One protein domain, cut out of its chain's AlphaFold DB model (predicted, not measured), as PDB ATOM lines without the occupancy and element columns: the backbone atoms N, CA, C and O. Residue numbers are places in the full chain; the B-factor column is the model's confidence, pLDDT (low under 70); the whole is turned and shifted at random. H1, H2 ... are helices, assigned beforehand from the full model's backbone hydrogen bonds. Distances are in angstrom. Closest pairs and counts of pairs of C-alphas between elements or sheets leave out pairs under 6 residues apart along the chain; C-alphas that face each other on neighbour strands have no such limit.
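Overview. This is residues 4 to 103 of the 104 residues of the protein "putative zinc protease mug138" of Pogonomyrmex barbatus (red harvester ant) (UniProt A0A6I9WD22). Little of this open, sprawling chain is regular: three separate helices are strung on long links, with H1 and H2 towards one end and H3 far from them. The stretch from residue 45 to 94 crosses between them and folds back on itself, residues 73 to 79 sticking out. The printed part has 100 residues, 33 of them in H1, H2 and H3, in that order; the class is all helix, with no named strand. It is extended, with a radius of gyration of the C-alphas of 22.5 A and spans of 54 by 53 by 34 A.

Arrangement. H1, residues 4 to 17, H2, residues 33 to 44, and H3, residues 95 to 101, are apart from one another. In H1 and H2 every O i to N i+4 pair is within hydrogen-bond range; in H3 0 of 3 are, beside 2 of 4 O i to N i+3 pairs.

Along the chain. H1 begins at C-alpha 4 (-47.714, 38.410, 46.408) and is 20.2 A long; H2 is 15.7 A. H3, 11.5 A, ends at C-alpha 101 (3.791, 39.925, 20.187).

Size, cuts and confidence. The C-alphas farthest apart, of Lys 4 and Asn 103, are 60.6 A apart. The printed part has no cut. Both links are long, 15 and 50 residues. Residues 56 to 57 and 89 to 103 have pLDDT under 70.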
ATOM      1  N   LYS A   4     -47.223  37.197  47.081       94.50
ATOM      2  CA  LYS A   4     -47.714  38.410  46.408       94.50
ATOM      3  C   LYS A   4     -46.602  39.441  46.214       94.50
ATOM      4  O   LYS A   4     -46.478  39.999  45.129       94.50
ATOM      5  N   GLU A   5     -45.767  39.647  47.228       95.75
ATOM      6  CA  GLU A   5     -44.626  40.565  47.148       95.75
ATOM      7  C   GLU A   5     -43.587  40.088  46.131       95.75
ATOM      8  O   GLU A   5     -43.023  40.904  45.405       95.75
ATOM      9  N   ILE A   6     -43.344  38.774  46.047       97.00
ATOM     10  CA  ILE A   6     -42.387  38.204  45.081       97.00
ATOM     11  C   ILE A   6     -42.879  38.461  43.660       97.00
ATOM     12  O   ILE A   6     -42.122  38.941  42.819       97.00
ATOM     13  N   ARG A   7     -44.168  38.213  43.411       97.12
ATOM     14  CA  ARG A   7     -44.791  38.461  42.110       97.12
ATOM     15  C   ARG A   7     -44.694  39.930  41.692       97.12
ATOM     16  O   ARG A   7     -44.387  40.191  40.535       97.12
ATOM     17  N   LEU A   8     -44.926  40.875  42.605       97.50
ATOM     18  CA  LEU A   8     -44.803  42.305  42.297       97.50
ATOM     19  C   LEU A   8     -43.362  42.687  41.942       97.50
ATOM     20  O   LEU A   8     -43.141  43.278  40.890       97.50
ATOM     21  N   LYS A   9     -42.371  42.236  42.723       97.25
ATOM     22  CA  LYS A   9     -40.957  42.506  42.410       97.25
ATOM     23  C   LYS A   9     -40.513  41.925  41.067       97.25
ATOM     24  O   LYS A   9     -39.661  42.512  40.407       97.25
ATOM     25  N   LEU A  10     -41.069  40.783  40.657       97.38
ATOM     26  CA  LEU A  10     -40.801  40.215  39.334       97.38
ATOM     27  C   LEU A  10     -41.353  41.099  38.213       97.38
ATOM     28  O   LEU A  10     -40.665  41.288  37.211       97.38
ATOM     29  N   PHE A  11     -42.549  41.669  38.382       97.25
ATOM     30  CA  PHE A  11     -43.079  42.635  37.420       97.25
ATOM     31  C   PHE A  11     -42.251  43.912  37.377       97.25
ATOM     32  O   PHE A  11     -41.945  44.371  36.282       97.25
ATOM     33  N   ASP A  12     -41.819  44.430  38.526       96.81
ATOM     34  CA  ASP A  12     -40.952  45.609  38.575       96.81
ATOM     35  C   ASP A  12     -39.616  45.345  37.866       96.81
ATOM     36  O   ASP A  12     -39.117  46.185  37.120       96.81
ATOM     37  N   PHE A  13     -39.037  44.155  38.056       95.69
ATOM     38  CA  PHE A  13     -37.808  43.755  37.375       95.69
ATOM     39  C   PHE A  13     -38.012  43.617  35.862       95.69
ATOM     40  O   PHE A  13     -37.217  44.142  35.081       95.69
ATOM     41  N   PHE A  14     -39.084  42.941  35.441       95.44
ATOM     42  CA  PHE A  14     -39.445  42.816  34.032       95.44
ATOM     43  C   PHE A  14     -39.653  44.197  33.404       95.44
ATOM     44  O   PHE A  14     -39.075  44.505  32.361       95.44
ATOM     45  N   ASP A  15     -40.408  45.076  34.061       94.81
ATOM     46  CA  ASP A  15     -40.669  46.396  33.513       94.81
ATOM     47  C   ASP A  15     -39.413  47.280  33.491       94.81
ATOM     48  O   ASP A  15     -39.201  48.051  32.556       94.81
ATOM     49  N   LYS A  16     -38.508  47.113  34.449       93.94
ATOM     50  CA  LYS A  16     -37.277  47.896  34.490       93.94
ATOM     51  C   LYS A  16     -36.210  47.424  33.506       93.94
ATOM     52  O   LYS A  16     -35.517  48.270  32.953       93.94
ATOM     53  N   TYR A  17     -36.046  46.114  33.312       93.75
ATOM     54  CA  TYR A  17     -34.880  45.555  32.612       93.75
ATOM     55  C   TYR A  17     -35.200  44.844  31.293       93.75
ATOM     56  O   TYR A  17     -34.304  44.708  30.467       93.75
ATOM     57  N   TYR A  18     -36.440  44.421  31.027       95.12
ATOM     58  CA  TYR A  18     -36.775  43.836  29.722       95.12
ATOM     59  C   TYR A  18     -37.078  44.955  28.720       95.12
ATOM     60  O   TYR A  18     -38.182  45.507  28.700       95.12
ATOM     61  N   SER A  19     -36.076  45.296  27.905       96.31
ATOM     62  CA  SER A  19     -36.142  46.321  26.861       96.31
ATOM     63  C   SER A  19     -35.503  45.842  25.562       96.31
ATOM     64  O   SER A  19     -34.413  45.272  25.585       96.31
ATOM     65  N   ALA A  20     -36.145  46.142  24.429       96.38
ATOM     66  CA  ALA A  20     -35.697  45.699  23.109       96.38
ATOM     67  C   ALA A  20     -34.252  46.118  22.774       96.38
ATOM     68  O   ALA A  20     -33.511  45.329  22.197       96.38
ATOM     69  N   ASN A  21     -33.809  47.318  23.174       95.44
ATOM     70  CA  ASN A  21     -32.476  47.828  22.824       95.44
ATOM     71  C   ASN A  21     -31.297  47.087  23.480       95.44
ATOM     72  O   ASN A  21     -30.155  47.333  23.101       95.44
ATOM     73  N   ILE A  22     -31.553  46.231  24.472       94.69
ATOM     74  CA  ILE A  22     -30.521  45.441  25.163       94.69
ATOM     75  C   ILE A  22     -30.724  43.931  24.998       94.69
ATOM     76  O   ILE A  22     -30.070  43.142  25.678       94.69
ATOM     77  N   MET A  23     -31.639  43.524  24.117       94.69
ATOM     78  CA  MET A  23     -31.892  42.127  23.786       94.69
ATOM     79  C   MET A  23     -31.233  41.769  22.458       94.69
ATOM     80  O   MET A  23     -31.262  42.545  21.506       94.69
ATOM     81  N   THR A  24     -30.708  40.551  22.381       94.94
ATOM     82  CA  THR A  24     -30.194  39.966  21.141       94.94
ATOM     83  C   THR A  24     -30.930  38.661  20.889       94.94
ATOM     84  O   THR A  24     -31.024  37.821  21.783       94.94
ATOM     85  N   LEU A  25     -31.443  38.485  19.675       94.75
ATOM     86  CA  LEU A  25     -32.125  37.271  19.243       94.75
ATOM     87  C   LEU A  25     -31.271  36.557  18.191       94.75
ATOM     88  O   LEU A  25     -30.800  37.181  17.246       94.75
ATOM     89  N   SER A  26     -31.110  35.244  18.343       95.00
ATOM     90  CA  SER A  26     -30.538  34.365  17.322       95.00
ATOM     91  C   SER A  26     -31.529  33.245  17.040       95.00
ATOM     92  O   SER A  26     -32.086  32.664  17.973       95.00
ATOM     93  N   VAL A  27     -31.780  32.967  15.761       93.69
ATOM     94  CA  VAL A  27     -32.761  31.970  15.325       93.69
ATOM     95  C   VAL A  27     -32.118  31.050  14.305       93.69
ATOM     96  O   VAL A  27     -31.574  31.501  13.300       93.69
ATOM     97  N   ILE A  28     -32.222  29.749  14.554       95.12
ATOM     98  CA  ILE A  28     -31.795  28.696  13.637       95.12
ATOM     99  C   ILE A  28     -33.049  27.940  13.218       95.12
ATOM    100  O   ILE A  28     -33.818  27.486  14.064       95.12
ATOM    101  N   SER A  29     -33.281  27.819  11.914       94.38
ATOM    102  CA  SER A  29     -34.413  27.053  11.397       94.38
ATOM    103  C   SER A  29     -34.120  26.508  10.002       94.38
ATOM    104  O   SER A  29     -33.198  26.967   9.335       94.38
ATOM    105  N   GLY A  30     -34.941  25.556   9.551       96.38
ATOM    106  CA  GLY A  30     -34.921  25.065   8.169       96.38
ATOM    107  C   GLY A  30     -35.718  25.924   7.179       96.38
ATOM    108  O   GLY A  30     -35.875  25.531   6.026       96.38
ATOM    109  N   TYR A  31     -36.278  27.058   7.611       96.38
ATOM    110  CA  TYR A  31     -37.018  27.963   6.733       96.38
ATOM    111  C   TYR A  31     -36.085  28.924   5.991       96.38
ATOM    112  O   TYR A  31     -34.960  29.179   6.412       96.38
ATOM    113  N   SER A  32     -36.573  29.496   4.887       97.00
ATOM    114  CA  SER A  32     -35.851  30.556   4.183       97.00
ATOM    115  C   SER A  32     -35.714  31.808   5.052       97.00
ATOM    116  O   SER A  32     -36.581  32.101   5.879       97.00
ATOM    117  N   LEU A  33     -34.657  32.587   4.810       96.56
ATOM    118  CA  LEU A  33     -34.367  33.807   5.567       96.56
ATOM    119  C   LEU A  33     -35.559  34.776   5.595       96.56
ATOM    120  O   LEU A  33     -35.941  35.236   6.663       96.56
ATOM    121  N   HIS A  34     -36.217  34.991   4.453       96.62
ATOM    122  CA  HIS A  34     -37.390  35.866   4.357       96.62
ATOM    123  C   HIS A  34     -38.562  35.379   5.225       96.62
ATOM    124  O   HIS A  34     -39.300  36.180   5.799       96.62
ATOM    125  N   LYS A  35     -38.781  34.061   5.312       96.69
ATOM    126  CA  LYS A  35     -39.859  33.514   6.146       96.69
ATOM    127  C   LYS A  35     -39.533  33.668   7.630       96.69
ATOM    128  O   LYS A  35     -40.423  33.976   8.415       96.69
ATOM    129  N   ILE A  36     -38.273  33.466   8.010       97.00
ATOM    130  CA  ILE A  36     -37.815  33.683   9.387       97.00
ATOM    131  C   ILE A  36     -37.976  35.156   9.762       97.00
ATOM    132  O   ILE A  36     -38.554  35.460  10.800       97.00
ATOM    133  N   GLU A  37     -37.517  36.062   8.904       95.75
ATOM    134  CA  GLU A  37     -37.605  37.501   9.127       95.75
ATOM    135  C   GLU A  37     -39.054  37.951   9.323       95.75
ATOM    136  O   GLU A  37     -39.356  38.603  10.318       95.75
ATOM    137  N   SER A  38     -39.979  37.534   8.449       96.50
ATOM    138  CA  SER A  38     -41.387  37.924   8.580       96.50
ATOM    139  C   SER A  38     -42.033  37.401   9.866       96.50
ATOM    140  O   SER A  38     -42.823  38.113  10.490       96.50
ATOM    141  N   MET A  39     -41.673  36.191  10.306       95.25
ATOM    142  CA  MET A  39     -42.121  35.637  11.586       95.25
ATOM    143  C   MET A  39     -41.539  36.408  12.776       95.25
ATOM    144  O   MET A  39     -42.271  36.746  13.701       95.25
ATOM    145  N   ILE A  40     -40.239  36.714  12.749       95.88
ATOM    146  CA  ILE A  40     -39.569  37.434  13.836       95.88
ATOM    147  C   ILE A  40     -40.107  38.858  13.948       95.88
ATOM    148  O   ILE A  40     -40.453  39.280  15.046       95.88
ATOM    149  N   VAL A  41     -40.216  39.587  12.835       96.00
ATOM    150  CA  VAL A  41     -40.731  40.964  12.820       96.00
ATOM    151  C   VAL A  41     -42.140  41.009  13.403       96.00
ATOM    152  O   VAL A  41     -42.430  41.845  14.256       96.00
ATOM    153  N   LYS A  42     -43.005  40.070  13.010       95.75
ATOM    154  CA  LYS A  42     -44.377  40.005  13.516       95.75
ATOM    155  C   LYS A  42     -44.441  39.866  15.042       95.75
ATOM    156  O   LYS A  42     -45.251  40.540  15.677       95.75
ATOM    157  N   GLU A  43     -43.616  39.003  15.629       93.88
ATOM    158  CA  GLU A  43     -43.708  38.671  17.058       93.88
ATOM    159  C   GLU A  43     -42.830  39.579  17.939       93.88
ATOM    160  O   GLU A  43     -43.268  40.051  18.987       93.88
ATOM    161  N   PHE A  44     -41.601  39.885  17.518       95.12
ATOM    162  CA  PHE A  44     -40.603  40.557  18.358       95.12
ATOM    163  C   PHE A  44     -40.585  42.082  18.213       95.12
ATOM    164  O   PHE A  44     -40.148  42.756  19.146       95.12
ATOM    165  N   CYS A  45     -41.115  42.664  17.127       94.44
ATOM    166  CA  CYS A  45     -41.236  44.130  17.029       94.44
ATOM    167  C   CYS A  45     -42.232  44.724  18.037       94.44
ATOM    168  O   CYS A  45     -42.235  45.932  18.255       94.44
ATOM    169  N   GLN A  46     -43.056  43.889  18.673       94.19
ATOM    170  CA  GLN A  46     -43.975  44.307  19.733       94.19
ATOM    171  C   GLN A  46     -43.258  44.575  21.069       94.19
ATOM    172  O   GLN A  46     -43.828  45.197  21.967       94.19
ATOM    173  N   ILE A  47     -42.010  44.115  21.229       95.44
ATOM    174  CA  ILE A  47     -41.242  44.322  22.459       95.44
ATOM    175  C   ILE A  47     -40.877  45.802  22.578       95.44
ATOM    176  O   ILE A  47     -40.221  46.384  21.715       95.44
ATOM    177  N   ARG A  48     -41.275  46.421  23.692       96.19
ATOM    178  CA  ARG A  48     -41.030  47.842  23.945       96.19
ATOM    179  C   ARG A  48     -39.535  48.134  24.081       96.19
ATOM    180  O   ARG A  48     -38.840  47.531  24.900       96.19
ATOM    181  N   ASN A  49     -39.070  49.141  23.349       96.50
ATOM    182  CA  ASN A  49     -37.797  49.791  23.625       96.50
ATOM    183  C   ASN A  49     -37.977  50.826  24.751       96.50
ATOM    184  O   ASN A  49     -38.778  51.751  24.636       96.50
ATOM    185  N   LYS A  50     -37.250  50.641  25.850       96.50
ATOM    186  CA  LYS A  50     -37.202  51.515  27.032       96.50
ATOM    187  C   LYS A  50     -35.894  52.310  27.106       96.50
ATOM    188  O   LYS A  50     -35.648  52.967  28.109       96.50
ATOM    189  N   GLU A  51     -35.052  52.209  26.074       95.12
ATOM    190  CA  GLU A  51     -33.792  52.948  25.917       95.12
ATOM    191  C   GLU A  51     -32.851  52.810  27.120       95.12
ATOM    192  O   GLU A  51     -32.175  53.748  27.549       95.12
ATOM    193  N   ILE A  52     -32.795  51.595  27.673       94.50
ATOM    194  CA  ILE A  52     -31.963  51.289  28.834       94.50
ATOM    195  C   ILE A  52     -30.496  51.480  28.461       94.50
ATOM    196  O   ILE A  52     -30.003  50.884  27.502       94.50
ATOM    197  N   LYS A  53     -29.771  52.260  29.262       90.31
ATOM    198  CA  LYS A  53     -28.314  52.360  29.182       90.31
ATOM    199  C   LYS A  53     -27.693  51.330  30.117       90.31
ATOM    200  O   LYS A  53     -27.827  51.439  31.334       90.31
ATOM    201  N   LEU A  54     -27.003  50.340  29.555       82.38
ATOM    202  CA  LEU A  54     -26.215  49.396  30.345       82.38
ATOM    203  C   LEU A  54     -24.963  50.100  30.869       82.38
ATOM    204  O   LEU A  54     -24.054  50.433  30.109       82.38
ATOM    205  N   THR A  55     -24.904  50.313  32.177       77.31
ATOM    206  CA  THR A  55     -23.680  50.752  32.842       77.31
ATOM    207  C   THR A  55     -22.752  49.553  32.995       77.31
ATOM    208  O   THR A  55     -23.052  48.635  33.754       77.31
ATOM    209  N   LYS A  56     -21.602  49.565  32.314       68.44
ATOM    210  CA  LYS A  56     -20.524  48.566  32.475       68.44
ATOM    211  C   LYS A  56     -19.677  48.825  33.732       68.44
ATOM    212  O   LYS A  56     -18.472  48.605  33.730       68.44
ATOM    213  N   ASN A  57     -20.301  49.330  34.792       65.12
ATOM    214  CA  ASN A  57     -19.632  49.607  36.056       65.12
ATOM    215  C   ASN A  57     -19.747  48.358  36.922       65.12
ATOM    216  O   ASN A  57     -20.620  48.266  37.780       65.12
ATOM    217  N   TYR A  58     -18.912  47.368  36.628       71.69
ATOM    218  CA  TYR A  58     -18.691  46.281  37.567       71.69
ATOM    219  C   TYR A  58     -17.666  46.775  38.580       71.69
ATOM    220  O   TYR A  58     -16.545  47.118  38.204       71.69
ATOM    221  N   ASP A  59     -18.063  46.850  39.846       73.69
ATOM    222  CA  ASP A  59     -17.095  47.035  40.919       73.69
ATOM    223  C   ASP A  59     -16.148  45.834  40.931       73.69
ATOM    224  O   ASP A  59     -16.590  44.690  40.807       73.69
ATOM    225  N   ASP A  60     -14.844  46.093  41.053       77.75
ATOM    226  CA  ASP A  60     -13.851  45.029  41.179       77.75
ATOM    227  C   ASP A  60     -14.128  44.240  42.471       77.75
ATOM    228  O   ASP A  60     -13.965  44.796  43.568       77.75
ATOM    229  N   PRO A  61     -14.531  42.957  42.377       81.56
ATOM    230  CA  PRO A  61     -14.861  42.160  43.554       81.56
ATOM    231  C   PRO A  61     -13.641  41.917  44.456       81.56
ATOM    232  O   PRO A  61     -13.809  41.582  45.626       81.56
ATOM    233  N   PHE A  62     -12.420  42.122  43.946       80.25
ATOM    234  CA  PHE A  62     -11.164  41.906  44.664       80.25
ATOM    235  C   PHE A  62     -10.472  43.200  45.107       80.25
ATOM    236  O   PHE A  62      -9.381  43.122  45.675       80.25
ATOM    237  N   LYS A  63     -11.101  44.374  44.930       75.31
ATOM    238  CA  LYS A  63     -10.500  45.704  45.169       75.31
ATOM    239  C   LYS A  63      -9.745  45.837  46.501       75.31
ATOM    240  O   LYS A  63      -8.730  46.520  46.562       75.31
ATOM    241  N   ASN A  64     -10.225  45.162  47.550       77.81
ATOM    242  CA  ASN A  64      -9.643  45.192  48.898       77.81
ATOM    243  C   ASN A  64      -9.175  43.809  49.403       77.81
ATOM    244  O   ASN A  64      -8.824  43.677  50.572       77.81
ATOM    245  N   GLN A  65      -9.207  42.771  48.562       77.19
ATOM    246  CA  GLN A  65      -8.911  41.378  48.936       77.19
ATOM    247  C   GLN A  65      -7.822  40.781  48.038       77.19
ATOM    248  O   GLN A  65      -7.929  39.667  47.530       77.19
ATOM    249  N   LEU A  66      -6.755  41.546  47.825       82.00
ATOM    250  CA  LEU A  66      -5.578  41.076  47.104       82.00
ATOM    251  C   LEU A  66      -4.669  40.264  48.030       82.00
ATOM    252  O   LEU A  66      -4.677  40.440  49.248       82.00
ATOM    253  N   CYS A  67      -3.874  39.367  47.444       84.81
ATOM    254  CA  CYS A  67      -2.895  38.540  48.164       84.81
ATOM    255  C   CYS A  67      -3.494  37.659  49.279       84.81
ATOM    256  O   CYS A  67      -2.786  37.240  50.194       84.81
ATOM    257  N   THR A  68      -4.788  37.348  49.211       88.12
ATOM    258  CA  THR A  68      -5.439  36.447  50.167       88.12
ATOM    259  C   THR A  68      -5.177  34.985  49.818       88.12
ATOM    260  O   THR A  68      -5.192  34.613  48.645       88.12
ATOM    261  N   LYS A  69      -5.014  34.139  50.840       91.00
ATOM    262  CA  LYS A  69      -4.937  32.682  50.696       91.00
ATOM    263  C   LYS A  69      -6.142  32.039  51.369       91.00
ATOM    264  O   LYS A  69      -6.425  32.327  52.528       91.00
ATOM    265  N   TRP A  70      -6.814  31.153  50.646       87.94
ATOM    266  CA  TRP A  70      -8.007  30.454  51.106       87.94
ATOM    267  C   TRP A  70      -7.709  28.959  51.153       87.94
ATOM    268  O   TRP A  70      -7.083  28.424  50.238       87.94
ATOM    269  N   TYR A  71      -8.145  28.299  52.221       88.06
ATOM    270  CA  TYR A  71      -8.081  26.848  52.346       88.06
ATOM    271  C   TYR A  71      -9.507  26.321  52.266       88.06
ATOM    272  O   TYR A  71     -10.309  26.540  53.171       88.06
ATOM    273  N   LEU A  72      -9.821  25.681  51.148       86.88
ATOM    274  CA  LEU A  72     -11.082  24.985  50.942       86.88
ATOM    275  C   LEU A  72     -10.820  23.522  51.283       86.88
ATOM    276  O   LEU A  72      -9.908  22.916  50.724       86.88
ATOM    277  N   LEU A  73     -11.562  22.987  52.249       81.69
ATOM    278  CA  LEU A  73     -11.467  21.573  52.576       81.69
ATOM    279  C   LEU A  73     -12.281  20.803  51.540       81.69
ATOM    280  O   LEU A  73     -13.509  20.808  51.598       81.69
ATOM    281  N   ASP A  74     -11.585  20.176  50.603       73.00
ATOM    282  CA  ASP A  74     -12.175  19.213  49.686       73.00
ATOM    283  C   ASP A  74     -11.713  17.813  50.104       73.00
ATOM    284  O   ASP A  74     -10.539  17.609  50.422       73.00
ATOM    285  N   LEU A  75     -12.647  16.870  50.211       70.00
ATOM    286  CA  LEU A  75     -12.397  15.588  50.885       70.00
ATOM    287  C   LEU A  75     -11.637  14.586  50.005       70.00
ATOM    288  O   LEU A  75     -11.105  13.608  50.528       70.00
ATOM    289  N   GLU A  76     -11.564  14.822  48.693       76.00
ATOM    290  CA  GLU A  76     -11.119  13.806  47.731       76.00
ATOM    291  C   GLU A  76      -9.945  14.243  46.837       76.00
ATOM    292  O   GLU A  76      -9.240  13.383  46.308       76.00
ATOM    293  N   ILE A  77      -9.681  15.549  46.668       78.44
ATOM    294  CA  ILE A  77      -8.649  16.048  45.738       78.44
ATOM    295  C   ILE A  77      -7.901  17.254  46.321       78.44
ATOM    296  O   ILE A  77      -8.502  18.211  46.803       78.44
ATOM    297  N   LEU A  78      -6.568  17.247  46.205       82.62
ATOM    298  CA  LEU A  78      -5.724  18.409  46.490       82.62
ATOM    299  C   LEU A  78      -5.500  19.226  45.207       82.62
ATOM    300  O   LEU A  78      -4.813  18.770  44.294       82.62
ATOM    301  N   HIS A  79      -6.023  20.453  45.159       85.50
ATOM    302  CA  HIS A  79      -5.790  21.398  44.063       85.50
ATOM    303  C   HIS A  79      -5.322  22.763  44.590       85.50
ATOM    304  O   HIS A  79      -5.797  23.244  45.619       85.50
ATOM    305  N   LEU A  80      -4.405  23.413  43.862       89.94
ATOM    306  CA  LEU A  80      -3.968  24.787  44.116       89.94
ATOM    307  C   LEU A  80      -4.408  25.683  42.955       89.94
ATOM    308  O   LEU A  80      -3.927  25.531  41.836       89.94
ATOM    309  N   THR A  81      -5.268  26.661  43.237       89.75
ATOM    310  CA  THR A  81      -5.695  27.664  42.251       89.75
ATOM    311  C   THR A  81      -5.020  29.001  42.532       89.75
ATOM    312  O   THR A  81      -5.180  29.566  43.612       89.75
ATOM    313  N   LEU A  82      -4.309  29.542  41.541       91.50
ATOM    314  CA  LEU A  82      -3.805  30.916  41.557       91.50
ATOM    315  C   LEU A  82      -4.715  31.786  40.689       91.50
ATOM    316  O   LEU A  82      -4.930  31.477  39.520       91.50
ATOM    317  N   SER A  83      -5.261  32.859  41.260       89.75
ATOM    318  CA  SER A  83      -6.161  33.785  40.562       89.75
ATOM    319  C   SER A  83      -5.593  35.197  40.595       89.75
ATOM    320  O   SER A  83      -5.185  35.676  41.652       89.75
ATOM    321  N   PHE A  84      -5.592  35.866  39.443       86.31
ATOM    322  CA  PHE A  84      -5.138  37.246  39.295       86.31
ATOM    323  C   PHE A  84      -6.299  38.082  38.749       86.31
ATOM    324  O   PHE A  84      -6.806  37.749  37.674       86.31
ATOM    325  N   PRO A  85      -6.749  39.136  39.453       83.31
ATOM    326  CA  PRO A  85      -7.787  40.009  38.928       83.31
ATOM    327  C   PRO A  85      -7.245  40.740  37.701       83.31
ATOM    328  O   PRO A  85      -6.143  41.292  37.713       83.31
ATOM    329  N   LEU A  86      -8.025  40.722  36.626       79.44
ATOM    330  CA  LEU A  86      -7.719  41.439  35.397       79.44
ATOM    331  C   LEU A  86      -8.725  42.577  35.228       79.44
ATOM    332  O   LEU A  86      -9.895  42.408  35.583       79.44
ATOM    333  N   PRO A  87      -8.309  43.727  34.671       75.44
ATOM    334  CA  PRO A  87      -9.248  44.789  34.351       75.44
ATOM    335  C   PRO A  87     -10.278  44.281  33.341       75.44
ATOM    336  O   PRO A  87      -9.975  43.447  32.484       75.44
ATOM    337  N   TYR A  88     -11.494  44.816  33.415       70.81
ATOM    338  CA  TYR A  88     -12.535  44.489  32.451       70.81
ATOM    339  C   TYR A  88     -12.098  44.919  31.040       70.81
ATOM    340  O   TYR A  88     -11.933  46.106  30.755       70.81
ATOM    341  N   LEU A  89     -11.866  43.948  30.155       67.81
ATOM    342  CA  LEU A  89     -11.450  44.189  28.775       67.81
ATOM    343  C   LEU A  89     -12.695  44.445  27.917       67.81
ATOM    344  O   LEU A  89     -13.416  43.519  27.558       67.81
ATOM    345  N   THR A  90     -12.961  45.714  27.607       61.56
ATOM    346  CA  THR A  90     -14.149  46.150  26.847       61.56
ATOM    347  C   THR A  90     -13.996  46.118  25.334       61.56
ATOM    348  O   THR A  90     -15.003  46.235  24.639       61.56
ATOM    349  N   ASP A  91     -12.763  46.006  24.838       57.25
ATOM    350  CA  ASP A  91     -12.450  46.182  23.421       57.25
ATOM    351  C   ASP A  91     -12.161  44.848  22.750       57.25
ATOM    352  O   ASP A  91     -11.538  43.970  23.350       57.25
ATOM    353  N   ASP A  92     -12.619  44.783  21.503       56.44
ATOM    354  CA  ASP A  92     -12.508  43.718  20.513       56.44
ATOM    355  C   ASP A  92     -11.448  42.651  20.833       56.44
ATOM    356  O   ASP A  92     -10.241  42.923  20.890       56.44
ATOM    357  N   CYS A  93     -11.915  41.410  21.008       60.16
ATOM    358  CA  CYS A  93     -11.088  40.243  21.314       60.16
ATOM    359  C   CYS A  93      -9.940  40.049  20.305       60.16
ATOM    360  O   CYS A  93      -8.921  39.444  20.641       60.16
ATOM    361  N   MET A  94     -10.063  40.633  19.111       58.62
ATOM    362  CA  MET A  94      -9.087  40.544  18.030       58.62
ATOM    363  C   MET A  94      -7.912  41.536  18.129       58.62
ATOM    364  O   MET A  94      -6.846  41.259  17.582       58.62
ATOM    365  N   THR A  95      -8.028  42.672  18.834       56.91
ATOM    366  CA  THR A  95      -6.988  43.734  18.781       56.91
ATOM    367  C   THR A  95      -5.883  43.634  19.837       56.91
ATOM    368  O   THR A  95      -4.865  44.321  19.711       56.91
ATOM    369  N   LYS A  96      -6.036  42.814  20.887       55.84
ATOM    370  CA  LYS A  96      -5.107  42.824  22.041       55.84
ATOM    371  C   LYS A  96      -4.114  41.663  22.102       55.84
ATOM    372  O   LYS A  96      -3.065  41.829  22.720       55.84
ATOM    373  N   ILE A  97      -4.361  40.546  21.414       55.12
ATOM    374  CA  ILE A  97      -3.359  39.468  21.314       55.12
ATOM    375  C   ILE A  97      -2.193  39.922  20.416       55.12
ATOM    376  O   ILE A  97      -1.038  39.748  20.785       55.12
ATOM    377  N   SER A  98      -2.471  40.618  19.307       47.88
ATOM    378  CA  SER A  98      -1.448  41.065  18.346       47.88
ATOM    379  C   SER A  98      -0.466  42.107  18.902       47.88
ATOM    380  O   SER A  98       0.723  42.056  18.602       47.88
ATOM    381  N   LYS A  99      -0.911  43.020  19.776       51.88
ATOM    382  CA  LYS A  99      -0.034  44.058  20.359       51.88
ATOM    383  C   LYS A  99       0.992  43.519  21.361       51.88
ATOM    384  O   LYS A  99       1.991  44.188  21.601       51.88
ATOM    385  N   LYS A 100       0.771  42.333  21.941       50.88
ATOM    386  CA  LYS A 100       1.709  41.729  22.902       50.88
ATOM    387  C   LYS A 100       2.886  41.020  22.218       50.88
ATOM    388  O   LYS A 100       3.933  40.893  22.840       50.88
ATOM    389  N   TYR A 101       2.740  40.615  20.952       47.16
ATOM    390  CA  TYR A 101       3.791  39.925  20.187       47.16
ATOM    391  C   TYR A 101       4.675  40.850  19.343       47.16
ATOM    392  O   TYR A 101       5.757  40.437  18.957       47.16
ATOM    393  N   ASN A 102       4.269  42.098  19.090       44.78
ATOM    394  CA  ASN A 102       5.068  43.045  18.294       44.78
ATOM    395  C   ASN A 102       6.103  43.848  19.115       44.78
ATOM    396  O   ASN A 102       6.752  44.727  18.561       44.78
ATOM    397  N   ASN A 103       6.232  43.573  20.419       44.81
ATOM    398  CA  ASN A 103       7.181  44.231  21.331       44.81
ATOM    399  C   ASN A 103       8.097  43.221  22.064       44.81
ATOM    400  O   ASN A 103       8.608  43.528  23.142       44.81
TER     401      ASN A 103